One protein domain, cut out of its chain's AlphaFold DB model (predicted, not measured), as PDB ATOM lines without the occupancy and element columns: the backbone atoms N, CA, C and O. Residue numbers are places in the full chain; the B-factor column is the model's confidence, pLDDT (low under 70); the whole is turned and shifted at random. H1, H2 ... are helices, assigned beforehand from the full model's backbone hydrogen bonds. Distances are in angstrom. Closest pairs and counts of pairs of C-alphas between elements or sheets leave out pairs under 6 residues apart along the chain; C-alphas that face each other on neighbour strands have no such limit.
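What this domain is: This is residues 25 to 106 of the 360 residues of an uncharacterized protein of Cytophagales bacterium (UniProt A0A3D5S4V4). A flat, open frame of helices: the long H4 makes one side, and H1 and H2, meeting at a corner around residues 39 and 40, make the other two, with a loose middle between them and H4. The short H3 and the loop of residues 70 to 81 form a head at the end where H4 begins. The printed part has 82 residues with four named helices, H1, H2, H3 and H4 in chain order, and no named strand; the class is all helix. It is loose, with a radius of gyration of the C-alphas of 14.9 A, and spans 44 by 27 by 14 A.

How they stand to each other: H1, residues 25 to 38, and H2, residues 41 to 52, are close but not clearly touching, at a steep tilt of 51 degrees, the same way; their closest C-alphas, Gln 38 and Gln 44, are 7.1 A apart. H3, residues 62 to 69, is apart from H1 and H2. H4, residues 82 to 105, touches H2 through residues 83 to 87 alone, against residues 47 to 51 alone of H2; the closest C-alphas, Tyr 51 and Gln 84, are 5.4 A apart. These two run opposite ways at a shallow tilt of 33 degrees, only just short of steep. H3 touches H4 at residues 85 to 89 alone of H4, the C-alphas of Val 69 and Thr 89 being closest at 6.1 A. H1 and H4 are close but not clearly touching, with C-alphas Thr 28 and Val 105 closest at 7.4 A. In H1, H2, H3 and H4 every O i to N i+4 pair is within hydrogen-bond range.

Where its parts are: H1 begins at C-alpha 25 (132.326, 106.077, 167.610) and is 20.0 A long. H2 measures 16.3 A and H3 10.4 A. H4 measures 34.2 A and ends at C-alpha 105 (130.946, 101.893, 175.706).

The domain as a whole: The C-alphas farthest apart, Ala 25 and Glu 78, are 44.7 A apart. The printed part has no cut, and the link from H3 to H4 is long. Residue 41 has pLDDT under 70.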
ATOM      1  N   ALA A  25     131.377 105.083 167.089       80.38
ATOM      2  CA  ALA A  25     132.326 106.077 167.610       80.38
ATOM      3  C   ALA A  25     131.774 107.518 167.593       80.38
ATOM      4  O   ALA A  25     131.877 108.231 168.586       80.38
ATOM      5  N   MET A  26     131.103 107.930 166.509       78.50
ATOM      6  CA  MET A  26     130.488 109.264 166.421       78.50
ATOM      7  C   MET A  26     129.310 109.432 167.396       78.50
ATOM      8  O   MET A  26     129.239 110.430 168.107       78.50
ATOM      9  N   GLY A  27     128.411 108.446 167.480       80.44
ATOM     10  CA  GLY A  27     127.301 108.470 168.441       80.44
ATOM     11  C   GLY A  27     127.794 108.481 169.892       80.44
ATOM     12  O   GLY A  27     127.237 109.179 170.741       80.44
ATOM     13  N   THR A  28     128.892 107.766 170.150       85.00
ATOM     14  CA  THR A  28     129.615 107.785 171.420       85.00
ATOM     15  C   THR A  28     130.155 109.183 171.712       85.00
ATOM     16  O   THR A  28     129.826 109.758 172.744       85.00
ATOM     17  N   PHE A  29     130.904 109.770 170.776       82.31
ATOM     18  CA  PHE A  29     131.453 111.117 170.900       82.31
ATOM     19  C   PHE A  29     130.365 112.161 171.187       82.31
ATOM     20  O   PHE A  29     130.475 112.899 172.161       82.31
ATOM     21  N   ILE A  30     129.284 112.198 170.399       80.19
ATOM     22  CA  ILE A  30     128.190 113.177 170.558       80.19
ATOM     23  C   ILE A  30     127.502 113.026 171.919       80.19
ATOM     24  O   ILE A  30     127.284 114.020 172.616       80.19
ATOM     25  N   SER A  31     127.194 111.791 172.325       85.00
ATOM     26  CA  SER A  31     126.589 111.525 173.636       85.00
ATOM     27  C   SER A  31     127.498 112.007 174.764       85.00
ATOM     28  O   SER A  31     127.037 112.651 175.707       85.00
ATOM     29  N   SER A  32     128.806 111.786 174.628       86.00
ATOM     30  CA  SER A  32     129.795 112.234 175.600       86.00
ATOM     31  C   SER A  32     130.004 113.746 175.614       86.00
ATOM     32  O   SER A  32     130.276 114.288 176.677       86.00
ATOM     33  N   VAL A  33     129.818 114.462 174.498       82.25
ATOM     34  CA  VAL A  33     129.783 115.939 174.508       82.25
ATOM     35  C   VAL A  33     128.640 116.443 175.387       82.25
ATOM     36  O   VAL A  33     128.842 117.333 176.213       82.25
ATOM     37  N   SER A  34     127.448 115.855 175.256       84.25
ATOM     38  CA  SER A  34     126.305 116.214 176.103       84.25
ATOM     39  C   SER A  34     126.573 115.877 177.574       84.25
ATOM     40  O   SER A  34     126.343 116.709 178.453       84.25
ATOM     41  N   GLU A  35     127.151 114.701 177.839       86.31
ATOM     42  CA  GLU A  35     127.574 114.288 179.179       86.31
ATOM     43  C   GLU A  35     128.560 115.283 179.803       86.31
ATOM     44  O   GLU A  35     128.302 115.807 180.887       86.31
ATOM     45  N   GLY A  36     129.640 115.604 179.086       80.88
ATOM     46  CA  GLY A  36     130.664 116.544 179.531       80.88
ATOM     47  C   GLY A  36     130.092 117.927 179.834       80.88
ATOM     48  O   GLY A  36     130.465 118.531 180.836       80.88
ATOM     49  N   PHE A  37     129.135 118.402 179.030       78.81
ATOM     50  CA  PHE A  37     128.457 119.677 179.268       78.81
ATOM     51  C   PHE A  37     127.601 119.655 180.540       78.81
ATOM     52  O   PHE A  37     127.677 120.561 181.374       78.81
ATOM     53  N   GLN A  38     126.800 118.607 180.725       81.38
ATOM     54  CA  GLN A  38     125.926 118.453 181.891       81.38
ATOM     55  C   GLN A  38     126.715 118.250 183.191       81.38
ATOM     56  O   GLN A  38     126.222 118.593 184.265       81.38
ATOM     57  N   GLN A  39     127.932 117.711 183.112       80.12
ATOM     58  CA  GLN A  39     128.825 117.530 184.259       80.12
ATOM     59  C   GLN A  39     129.698 118.754 184.569       80.12
ATOM     60  O   GLN A  39     130.443 118.739 185.547       80.12
ATOM     61  N   THR A  40     129.586 119.843 183.803       76.44
ATOM     62  CA  THR A  40     130.316 121.078 184.116       76.44
ATOM     63  C   THR A  40     129.930 121.630 185.497       76.44
ATOM     64  O   THR A  40     128.741 121.646 185.842       76.44
ATOM     65  N   PRO A  41     130.894 122.130 186.296       69.50
ATOM     66  CA  PRO A  41     130.616 122.807 187.562       69.50
ATOM     67  C   PRO A  41     129.521 123.874 187.476       69.50
ATOM     68  O   PRO A  41     128.711 123.977 188.398       69.50
ATOM     69  N   LEU A  42     129.451 124.638 186.377       70.88
ATOM     70  CA  LEU A  42     128.376 125.610 186.175       70.88
ATOM     71  C   LEU A  42     126.997 124.941 186.129       70.88
ATOM     72  O   LEU A  42     126.115 125.333 186.891       70.88
ATOM     73  N   MET A  43     126.799 123.943 185.263       76.31
ATOM     74  CA  MET A  43     125.508 123.253 185.152       76.31
ATOM     75  C   MET A  43     125.128 122.576 186.466       76.31
ATOM     76  O   MET A  43     123.989 122.668 186.925       76.31
ATOM     77  N   GLN A  44     126.107 121.966 187.126       78.88
ATOM     78  CA  GLN A  44     125.920 121.304 188.409       78.88
ATOM     79  C   GLN A  44     125.530 122.302 189.506       78.88
ATOM     80  O   GLN A  44     124.636 122.006 190.303       78.88
ATOM     81  N   GLY A  45     126.135 123.493 189.499       72.88
ATOM     82  CA  GLY A  45     125.800 124.611 190.377       72.88
ATOM     83  C   GLY A  45     124.428 125.222 190.090       72.88
ATOM     84  O   GLY A  45     123.699 125.514 191.032       72.88
ATOM     85  N   ILE A  46     124.032 125.363 188.819       76.38
ATOM     86  CA  ILE A  46     122.686 125.821 188.436       76.38
ATOM     87  C   ILE A  46     121.633 124.865 188.995       76.38
ATOM     88  O   ILE A  46     120.694 125.309 189.648       76.38
ATOM     89  N   GLU A  47     121.811 123.557 188.810       81.50
ATOM     90  CA  GLU A  47     120.892 122.558 189.365       81.50
ATOM     91  C   GLU A  47     120.830 122.629 190.889       81.50
ATOM     92  O   GLU A  47     119.750 122.591 191.470       81.50
ATOM     93  N   TRP A  48     121.974 122.794 191.552       80.31
ATOM     94  CA  TRP A  48     122.009 122.960 193.000       80.31
ATOM     95  C   TRP A  48     121.264 124.225 193.460       80.31
ATOM     96  O   TRP A  48     120.494 124.184 194.420       80.31
ATOM     97  N   ILE A  49     121.416 125.347 192.752       77.06
ATOM     98  CA  ILE A  49     120.678 126.586 193.032       77.06
ATOM     99  C   ILE A  49     119.178 126.392 192.804       77.06
ATOM    100  O   ILE A  49     118.392 126.839 193.636       77.06
ATOM    101  N   MET A  50     118.779 125.720 191.720       81.56
ATOM    102  CA  MET A  50     117.376 125.422 191.409       81.56
ATOM    103  C   MET A  50     116.737 124.506 192.454       81.56
ATOM    104  O   MET A  50     115.569 124.693 192.787       81.56
ATOM    105  N   TYR A  51     117.498 123.556 193.001       86.12
ATOM    106  CA  TYR A  51     117.036 122.702 194.093       86.12
ATOM    107  C   TYR A  51     116.763 123.508 195.368       86.12
ATOM    108  O   TYR A  51     115.725 123.341 196.004       86.12
ATOM    109  N   ASN A  52     117.674 124.418 195.726       82.31
ATOM    110  CA  ASN A  52     117.545 125.243 196.932       82.31
ATOM    111  C   ASN A  52     116.573 126.426 196.761       82.31
ATOM    112  O   ASN A  52     116.053 126.942 197.746       82.31
ATOM    113  N   ASN A  53     116.312 126.858 195.525       83.56
ATOM    114  CA  ASN A  53     115.395 127.949 195.189       83.56
ATOM    115  C   ASN A  53     114.375 127.484 194.138       83.56
ATOM    116  O   ASN A  53     114.411 127.947 192.991       83.56
ATOM    117  N   PRO A  54     113.470 126.561 194.498       82.69
ATOM    118  CA  PRO A  54     112.540 125.995 193.537       82.69
ATOM    119  C   PRO A  54     111.569 127.066 193.025       82.69
ATOM    120  O   PRO A  54     110.978 127.815 193.808       82.69
ATOM    121  N   ARG A  55     111.384 127.120 191.696       75.50
ATOM    122  CA  ARG A  55     110.403 128.015 191.048       75.50
ATOM    123  C   ARG A  55     108.984 127.682 191.515       75.50
ATOM    124  O   ARG A  55     108.230 128.583 191.868       75.50
ATOM    125  N   ASN A  56     108.643 126.392 191.557       81.44
ATOM    126  CA  ASN A  56     107.391 125.921 192.129       81.44
ATOM    127  C   ASN A  56     107.598 125.520 193.595       81.44
ATOM    128  O   ASN A  56     108.316 124.564 193.895       81.44
ATOM    129  N   LYS A  57     106.949 126.255 194.501       87.62
ATOM    130  CA  LYS A  57     106.986 126.008 195.949       87.62
ATOM    131  C   LYS A  57     105.855 125.105 196.440       87.62
ATOM    132  O   LYS A  57     105.740 124.907 197.644       87.62
ATOM    133  N   THR A  58     105.020 124.580 195.542       92.12
ATOM    134  CA  THR A  58     103.951 123.653 195.911       92.12
ATOM    135  C   THR A  58     104.564 122.406 196.546       92.12
ATOM    136  O   THR A  58     105.347 121.726 195.873       92.12
ATOM    137  N   PRO A  59     104.239 122.115 197.818       93.31
ATOM    138  CA  PRO A  59     104.724 120.923 198.487       93.31
ATOM    139  C   PRO A  59     104.090 119.676 197.865       93.31
ATOM    140  O   PRO A  59     102.936 119.697 197.438       93.31
ATOM    141  N   VAL A  60     104.859 118.595 197.825       94.75
ATOM    142  CA  VAL A  60     104.458 117.293 197.293       94.75
ATOM    143  C   VAL A  60     104.080 116.385 198.456       94.75
ATOM    144  O   VAL A  60     104.828 116.260 199.430       94.75
ATOM    145  N   SER A  61     102.914 115.743 198.371       95.88
ATOM    146  CA  SER A  61     102.550 114.690 199.322       95.88
ATOM    147  C   SER A  61     103.348 113.414 199.048       95.88
ATOM    148  O   SER A  61     103.831 113.193 197.940       95.88
ATOM    149  N   LYS A  62     103.462 112.529 200.039       95.56
ATOM    150  CA  LYS A  62     104.172 111.253 199.871       95.56
ATOM    151  C   LYS A  62     103.614 110.395 198.724       95.56
ATOM    152  O   LYS A  62     104.386 109.777 197.999       95.56
ATOM    153  N   ASP A  63     102.296 110.398 198.539       94.69
ATOM    154  CA  ASP A  63     101.648 109.638 197.463       94.69
ATOM    155  C   ASP A  63     101.983 110.239 196.090       94.69
ATOM    156  O   ASP A  63     102.427 109.530 195.191       94.69
ATOM    157  N   GLN A  64     101.897 111.569 195.960       93.56
ATOM    158  CA  GLN A  64     102.300 112.278 194.741       93.56
ATOM    159  C   GLN A  64     103.788 112.084 194.426       93.56
ATOM    160  O   GLN A  64     104.160 111.939 193.264       93.56
ATOM    161  N   PHE A  65     104.645 112.058 195.449       95.25
ATOM    162  CA  PHE A  65     106.067 111.768 195.283       95.25
ATOM    163  C   PHE A  65     106.273 110.389 194.658       95.25
ATOM    164  O   PHE A  65     107.018 110.270 193.687       95.25
ATOM    165  N   GLN A  66     105.591 109.362 195.173       94.12
ATOM    166  CA  GLN A  66     105.709 107.999 194.659       94.12
ATOM    167  C   GLN A  66     105.260 107.903 193.194       94.12
ATOM    168  O   GLN A  66     105.925 107.236 192.398       94.12
ATOM    169  N   ASP A  67     104.194 108.616 192.827       94.56
ATOM    170  CA  ASP A  67     103.706 108.681 191.446       94.56
ATOM    171  C   ASP A  67     104.712 109.365 190.504       94.56
ATOM    172  O   ASP A  67     104.940 108.902 189.385       94.56
ATOM    173  N   MET A  68     105.349 110.453 190.952       91.88
ATOM    174  CA  MET A  68     106.334 111.200 190.157       91.88
ATOM    175  C   MET A  68     107.657 110.439 189.983       91.88
ATOM    176  O   MET A  68     108.251 110.441 188.899       91.88
ATOM    177  N   VAL A  69     108.130 109.801 191.054       92.19
ATOM    178  CA  VAL A  69     109.435 109.126 191.127       92.19
ATOM    179  C   VAL A  69     109.381 107.724 190.516       92.19
ATOM    180  O   VAL A  69     110.350 107.273 189.894       92.19
ATOM    181  N   GLY A  70     108.250 107.029 190.644       91.50
ATOM    182  CA  GLY A  70     108.088 105.656 190.180       91.50
ATOM    183  C   GLY A  70     109.001 104.686 190.934       91.50
ATOM    184  O   GLY A  70     108.928 104.573 192.153       91.50
ATOM    185  N   ASN A  71     109.860 103.971 190.200       88.38
ATOM    186  CA  ASN A  71     110.754 102.942 190.754       88.38
ATOM    187  C   ASN A  71     112.170 103.451 191.069       88.38
ATOM    188  O   ASN A  71     113.052 102.642 191.358       88.38
ATOM    189  N   LEU A  72     112.420 104.758 190.954       89.50
ATOM    190  CA  LEU A  72     113.741 105.305 191.251       89.50
ATOM    191  C   LEU A  72     114.027 105.196 192.759       89.50
ATOM    192  O   LEU A  72     113.109 105.362 193.565       89.50
ATOM    193  N   PRO A  73     115.286 104.966 193.168       90.12
ATOM    194  CA  PRO A  73     115.676 104.827 194.571       90.12
ATOM    195  C   PRO A  73     115.778 106.194 195.281       90.12
ATOM    196  O   PRO A  73     116.754 106.466 195.975       90.12
ATOM    197  N   LEU A  74     114.783 107.065 195.088       91.88
ATOM    198  CA  LEU A  74     114.670 108.356 195.764       91.88
ATOM    199  C   LEU A  74     113.759 108.217 196.990       91.88
ATOM    200  O   LEU A  74     112.715 107.568 196.954       91.88
ATOM    201  N   GLN A  75     114.167 108.843 198.082       93.25
ATOM    202  CA  GLN A  75     113.477 108.893 199.359       93.25
ATOM    203  C   GLN A  75     112.684 110.192 199.470       93.25
ATOM    204  O   GLN A  75     113.161 111.271 199.118       93.25
ATOM    205  N   TYR A  76     111.465 110.079 199.983       94.00
ATOM    206  CA  TYR A  76     110.631 111.237 200.269       94.00
ATOM    207  C   TYR A  76     111.170 112.004 201.479       94.00
ATOM    208  O   TYR A  76     111.378 111.411 202.540       94.00
ATOM    209  N   GLU A  77     111.311 113.320 201.338       92.62
ATOM    210  CA  GLU A  77     111.586 114.240 202.439       92.62
ATOM    211  C   GLU A  77     110.385 115.172 202.653       92.62
ATOM    212  O   GLU A  77     109.742 115.639 201.706       92.62
ATOM    213  N   GLU A  78     110.053 115.435 203.915       91.81
ATOM    214  CA  GLU A  78     108.927 116.302 204.250       91.81
ATOM    215  C   GLU A  78     109.197 117.743 203.794       91.81
ATOM    216  O   GLU A  78     110.272 118.298 204.017       91.81
ATOM    217  N   GLY A  79     108.205 118.357 203.143       91.12
ATOM    218  CA  GLY A  79     108.312 119.723 202.626       91.12
ATOM    219  C   GLY A  79     108.975 119.845 201.250       91.12
ATOM    220  O   GLY A  79     109.120 120.966 200.761       91.12
ATOM    221  N   MET A  80     109.328 118.729 200.600       93.12
ATOM    222  CA  MET A  80     109.798 118.755 199.214       93.12
ATOM    223  C   MET A  80     108.767 119.373 198.274       93.12
ATOM    224  O   MET A  80     107.569 119.108 198.378       93.12
ATOM    225  N   THR A  81     109.239 120.160 197.310       95.25
ATOM    226  CA  THR A  81     108.380 120.787 196.301       95.25
ATOM    227  C   THR A  81     108.348 120.004 194.993       95.25
ATOM    228  O   THR A  81     109.262 119.236 194.690       95.25
ATOM    229  N   VAL A  82     107.325 120.244 194.165       91.69
ATOM    230  CA  VAL A  82     107.177 119.600 192.841       91.69
ATOM    231  C   VAL A  82     108.446 119.781 192.004       91.69
ATOM    232  O   VAL A  82     108.988 118.807 191.487       91.69
ATOM    233  N   SER A  83     108.987 121.004 191.948       89.62
ATOM    234  CA  SER A  83     110.218 121.285 191.198       89.62
ATOM    235  C   SER A  83     111.440 120.545 191.740       89.62
ATOM    236  O   SER A  83     112.314 120.176 190.961       89.62
ATOM    237  N   GLN A  84     111.526 120.330 193.056       92.75
ATOM    238  CA  GLN A  84     112.627 119.560 193.638       92.75
ATOM    239  C   GLN A  84     112.530 118.092 193.227       92.75
ATOM    240  O   GLN A  84     113.521 117.526 192.779       92.75
ATOM    241  N   VAL A  85     111.335 117.499 193.295       94.19
ATOM    242  CA  VAL A  85     111.105 116.100 192.903       94.19
ATOM    243  C   VAL A  85     111.374 115.880 191.413       94.19
ATOM    244  O   VAL A  85     112.049 114.918 191.042       94.19
ATOM    245  N   GLU A  86     110.911 116.788 190.551       91.56
ATOM    246  CA  GLU A  86     111.200 116.753 189.111       91.56
ATOM    247  C   GLU A  86     112.701 116.825 188.837       91.56
ATOM    248  O   GLU A  86     113.230 116.065 188.021       91.56
ATOM    249  N   LEU A  87     113.404 117.714 189.544       91.12
ATOM    250  CA  LEU A  87     114.840 117.877 189.391       91.12
ATOM    251  C   LEU A  87     115.605 116.636 189.870       91.12
ATOM    252  O   LEU A  87     116.468 116.159 189.135       91.12
ATOM    253  N   LEU A  88     115.266 116.069 191.034       92.38
ATOM    254  CA  LEU A  88     115.865 114.817 191.513       92.38
ATOM    255  C   LEU A  88     115.649 113.681 190.516       92.38
ATOM    256  O   LEU A  88     116.595 112.989 190.146       92.38
ATOM    257  N   THR A  89     114.418 113.534 190.028       91.94
ATOM    258  CA  THR A  89     114.044 112.513 189.043       91.94
ATOM    259  C   THR A  89     114.852 112.675 187.757       91.94
ATOM    260  O   THR A  89     115.403 111.703 187.238       91.94
ATOM    261  N   LYS A  90     114.969 113.908 187.250       90.75
ATOM    262  CA  LYS A  90     115.757 114.231 186.055       90.75
ATOM    263  C   LYS A  90     117.229 113.876 186.245       90.75
ATOM    264  O   LYS A  90     117.818 113.244 185.370       90.75
ATOM    265  N   VAL A  91     117.814 114.274 187.373       87.31
ATOM    266  CA  VAL A  91     119.224 114.008 187.667       87.31
ATOM    267  C   VAL A  91     119.474 112.509 187.822       87.31
ATOM    268  O   VAL A  91     120.413 111.999 187.220       87.31
ATOM    269  N   HIS A  92     118.614 111.779 188.533       90.19
ATOM    270  CA  HIS A  92     118.786 110.340 188.727       90.19
ATOM    271  C   HIS A  92     118.687 109.560 187.411       90.19
ATOM    272  O   HIS A  92     119.559 108.753 187.107       90.19
ATOM    273  N   ARG A  93     117.685 109.860 186.572       88.38
ATOM    274  CA  ARG A  93     117.547 109.235 185.242       88.38
ATOM    275  C   ARG A  93     118.736 109.533 184.334       88.38
ATOM    276  O   ARG A  93     119.129 108.689 183.533       88.38
ATOM    277  N   ARG A  94     119.310 110.733 184.446       88.19
ATOM    278  CA  ARG A  94     120.526 111.095 183.715       88.19
ATOM    279  C   ARG A  94     121.723 110.264 184.181       88.19
ATOM    280  O   ARG A  94     122.445 109.753 183.333       88.19
ATOM    281  N   GLU A  95     121.904 110.076 185.487       83.50
ATOM    282  CA  GLU A  95     122.959 109.197 186.013       83.50
ATOM    283  C   GLU A  95     122.754 107.731 185.618       83.50
ATOM    284  O   GLU A  95     123.720 107.057 185.279       83.50
ATOM    285  N   GLU A  96     121.517 107.227 185.597       85.12
ATOM    286  CA  GLU A  96     121.226 105.880 185.087       85.12
ATOM    287  C   GLU A  96     121.588 105.753 183.604       85.12
ATOM    288  O   GLU A  96     122.200 104.762 183.197       85.12
ATOM    289  N   ALA A  97     121.261 106.769 182.797       83.50
ATOM    290  CA  ALA A  97     121.624 106.812 181.386       83.50
ATOM    291  C   ALA A  97     123.150 106.823 181.195       83.50
ATOM    292  O   ALA A  97     123.660 106.083 180.354       83.50
ATOM    293  N   TYR A  98     123.886 107.594 182.002       84.56
ATOM    294  CA  TYR A  98     125.350 107.573 181.998       84.56
ATOM    295  C   TYR A  98     125.890 106.229 182.475       84.56
ATOM    296  O   TYR A  98     126.710 105.636 181.792       84.56
ATOM    297  N   GLY A  99     125.383 105.669 183.572       84.25
ATOM    298  CA  GLY A  99     125.775 104.349 184.062       84.25
ATOM    299  C   GLY A  99     125.606 103.263 182.999       84.25
ATOM    300  O   GLY A  99     126.535 102.493 182.745       84.25
ATOM    301  N   TRP A 100     124.465 103.250 182.309       84.38
ATOM    302  CA  TRP A 100     124.227 102.365 181.172       84.38
ATOM    303  C   TRP A 100     125.211 102.638 180.024       84.38
ATOM    304  O   TRP A 100     125.808 101.705 179.484       84.38
ATOM    305  N   PHE A 101     125.451 103.901 179.678       83.06
ATOM    306  CA  PHE A 101     126.399 104.278 178.632       83.06
ATOM    307  C   PHE A 101     127.839 103.837 178.972       83.06
ATOM    308  O   PHE A 101     128.542 103.298 178.117       83.06
ATOM    309  N   ASN A 102     128.261 103.950 180.236       83.94
ATOM    310  CA  ASN A 102     129.563 103.495 180.753       83.94
ATOM    311  C   ASN A 102     129.725 101.989 180.629       83.94
ATOM    312  O   ASN A 102     130.783 101.527 180.201       83.94
ATOM    313  N   GLN A 103     128.685 101.237 180.982       83.94
ATOM    314  CA  GLN A 103     128.697  99.781 180.899       83.94
ATOM    315  C   GLN A 103     128.829  99.286 179.452       83.94
ATOM    316  O   GLN A 103     129.502  98.286 179.216       83.94
ATOM    317  N   ASN A 104     128.228  99.987 178.485       83.31
ATOM    318  CA  ASN A 104     128.204  99.550 177.086       83.31
ATOM    319  C   ASN A 104     129.402 100.042 176.258       83.31
ATOM    320  O   ASN A 104     129.907  99.313 175.402       83.31
ATOM    321  N   VAL A 105     129.860 101.273 176.485       84.50
ATOM    322  CA  VAL A 105     130.946 101.893 175.706       84.50
ATOM    323  C   VAL A 105     132.314 101.675 176.356       84.50
ATOM    324  O   VAL A 105     133.313 101.517 175.653       84.50
ATOM    325  N   GLY A 106     132.361 101.618 177.687       83.38
ATOM    326  CA  GLY A 106     133.590 101.690 178.469       83.38
ATOM    327  C   GLY A 106     133.987 103.137 178.774       83.38
ATOM    328  O   GLY A 106     133.846 104.037 177.949       83.38
TER     329      GLY A 106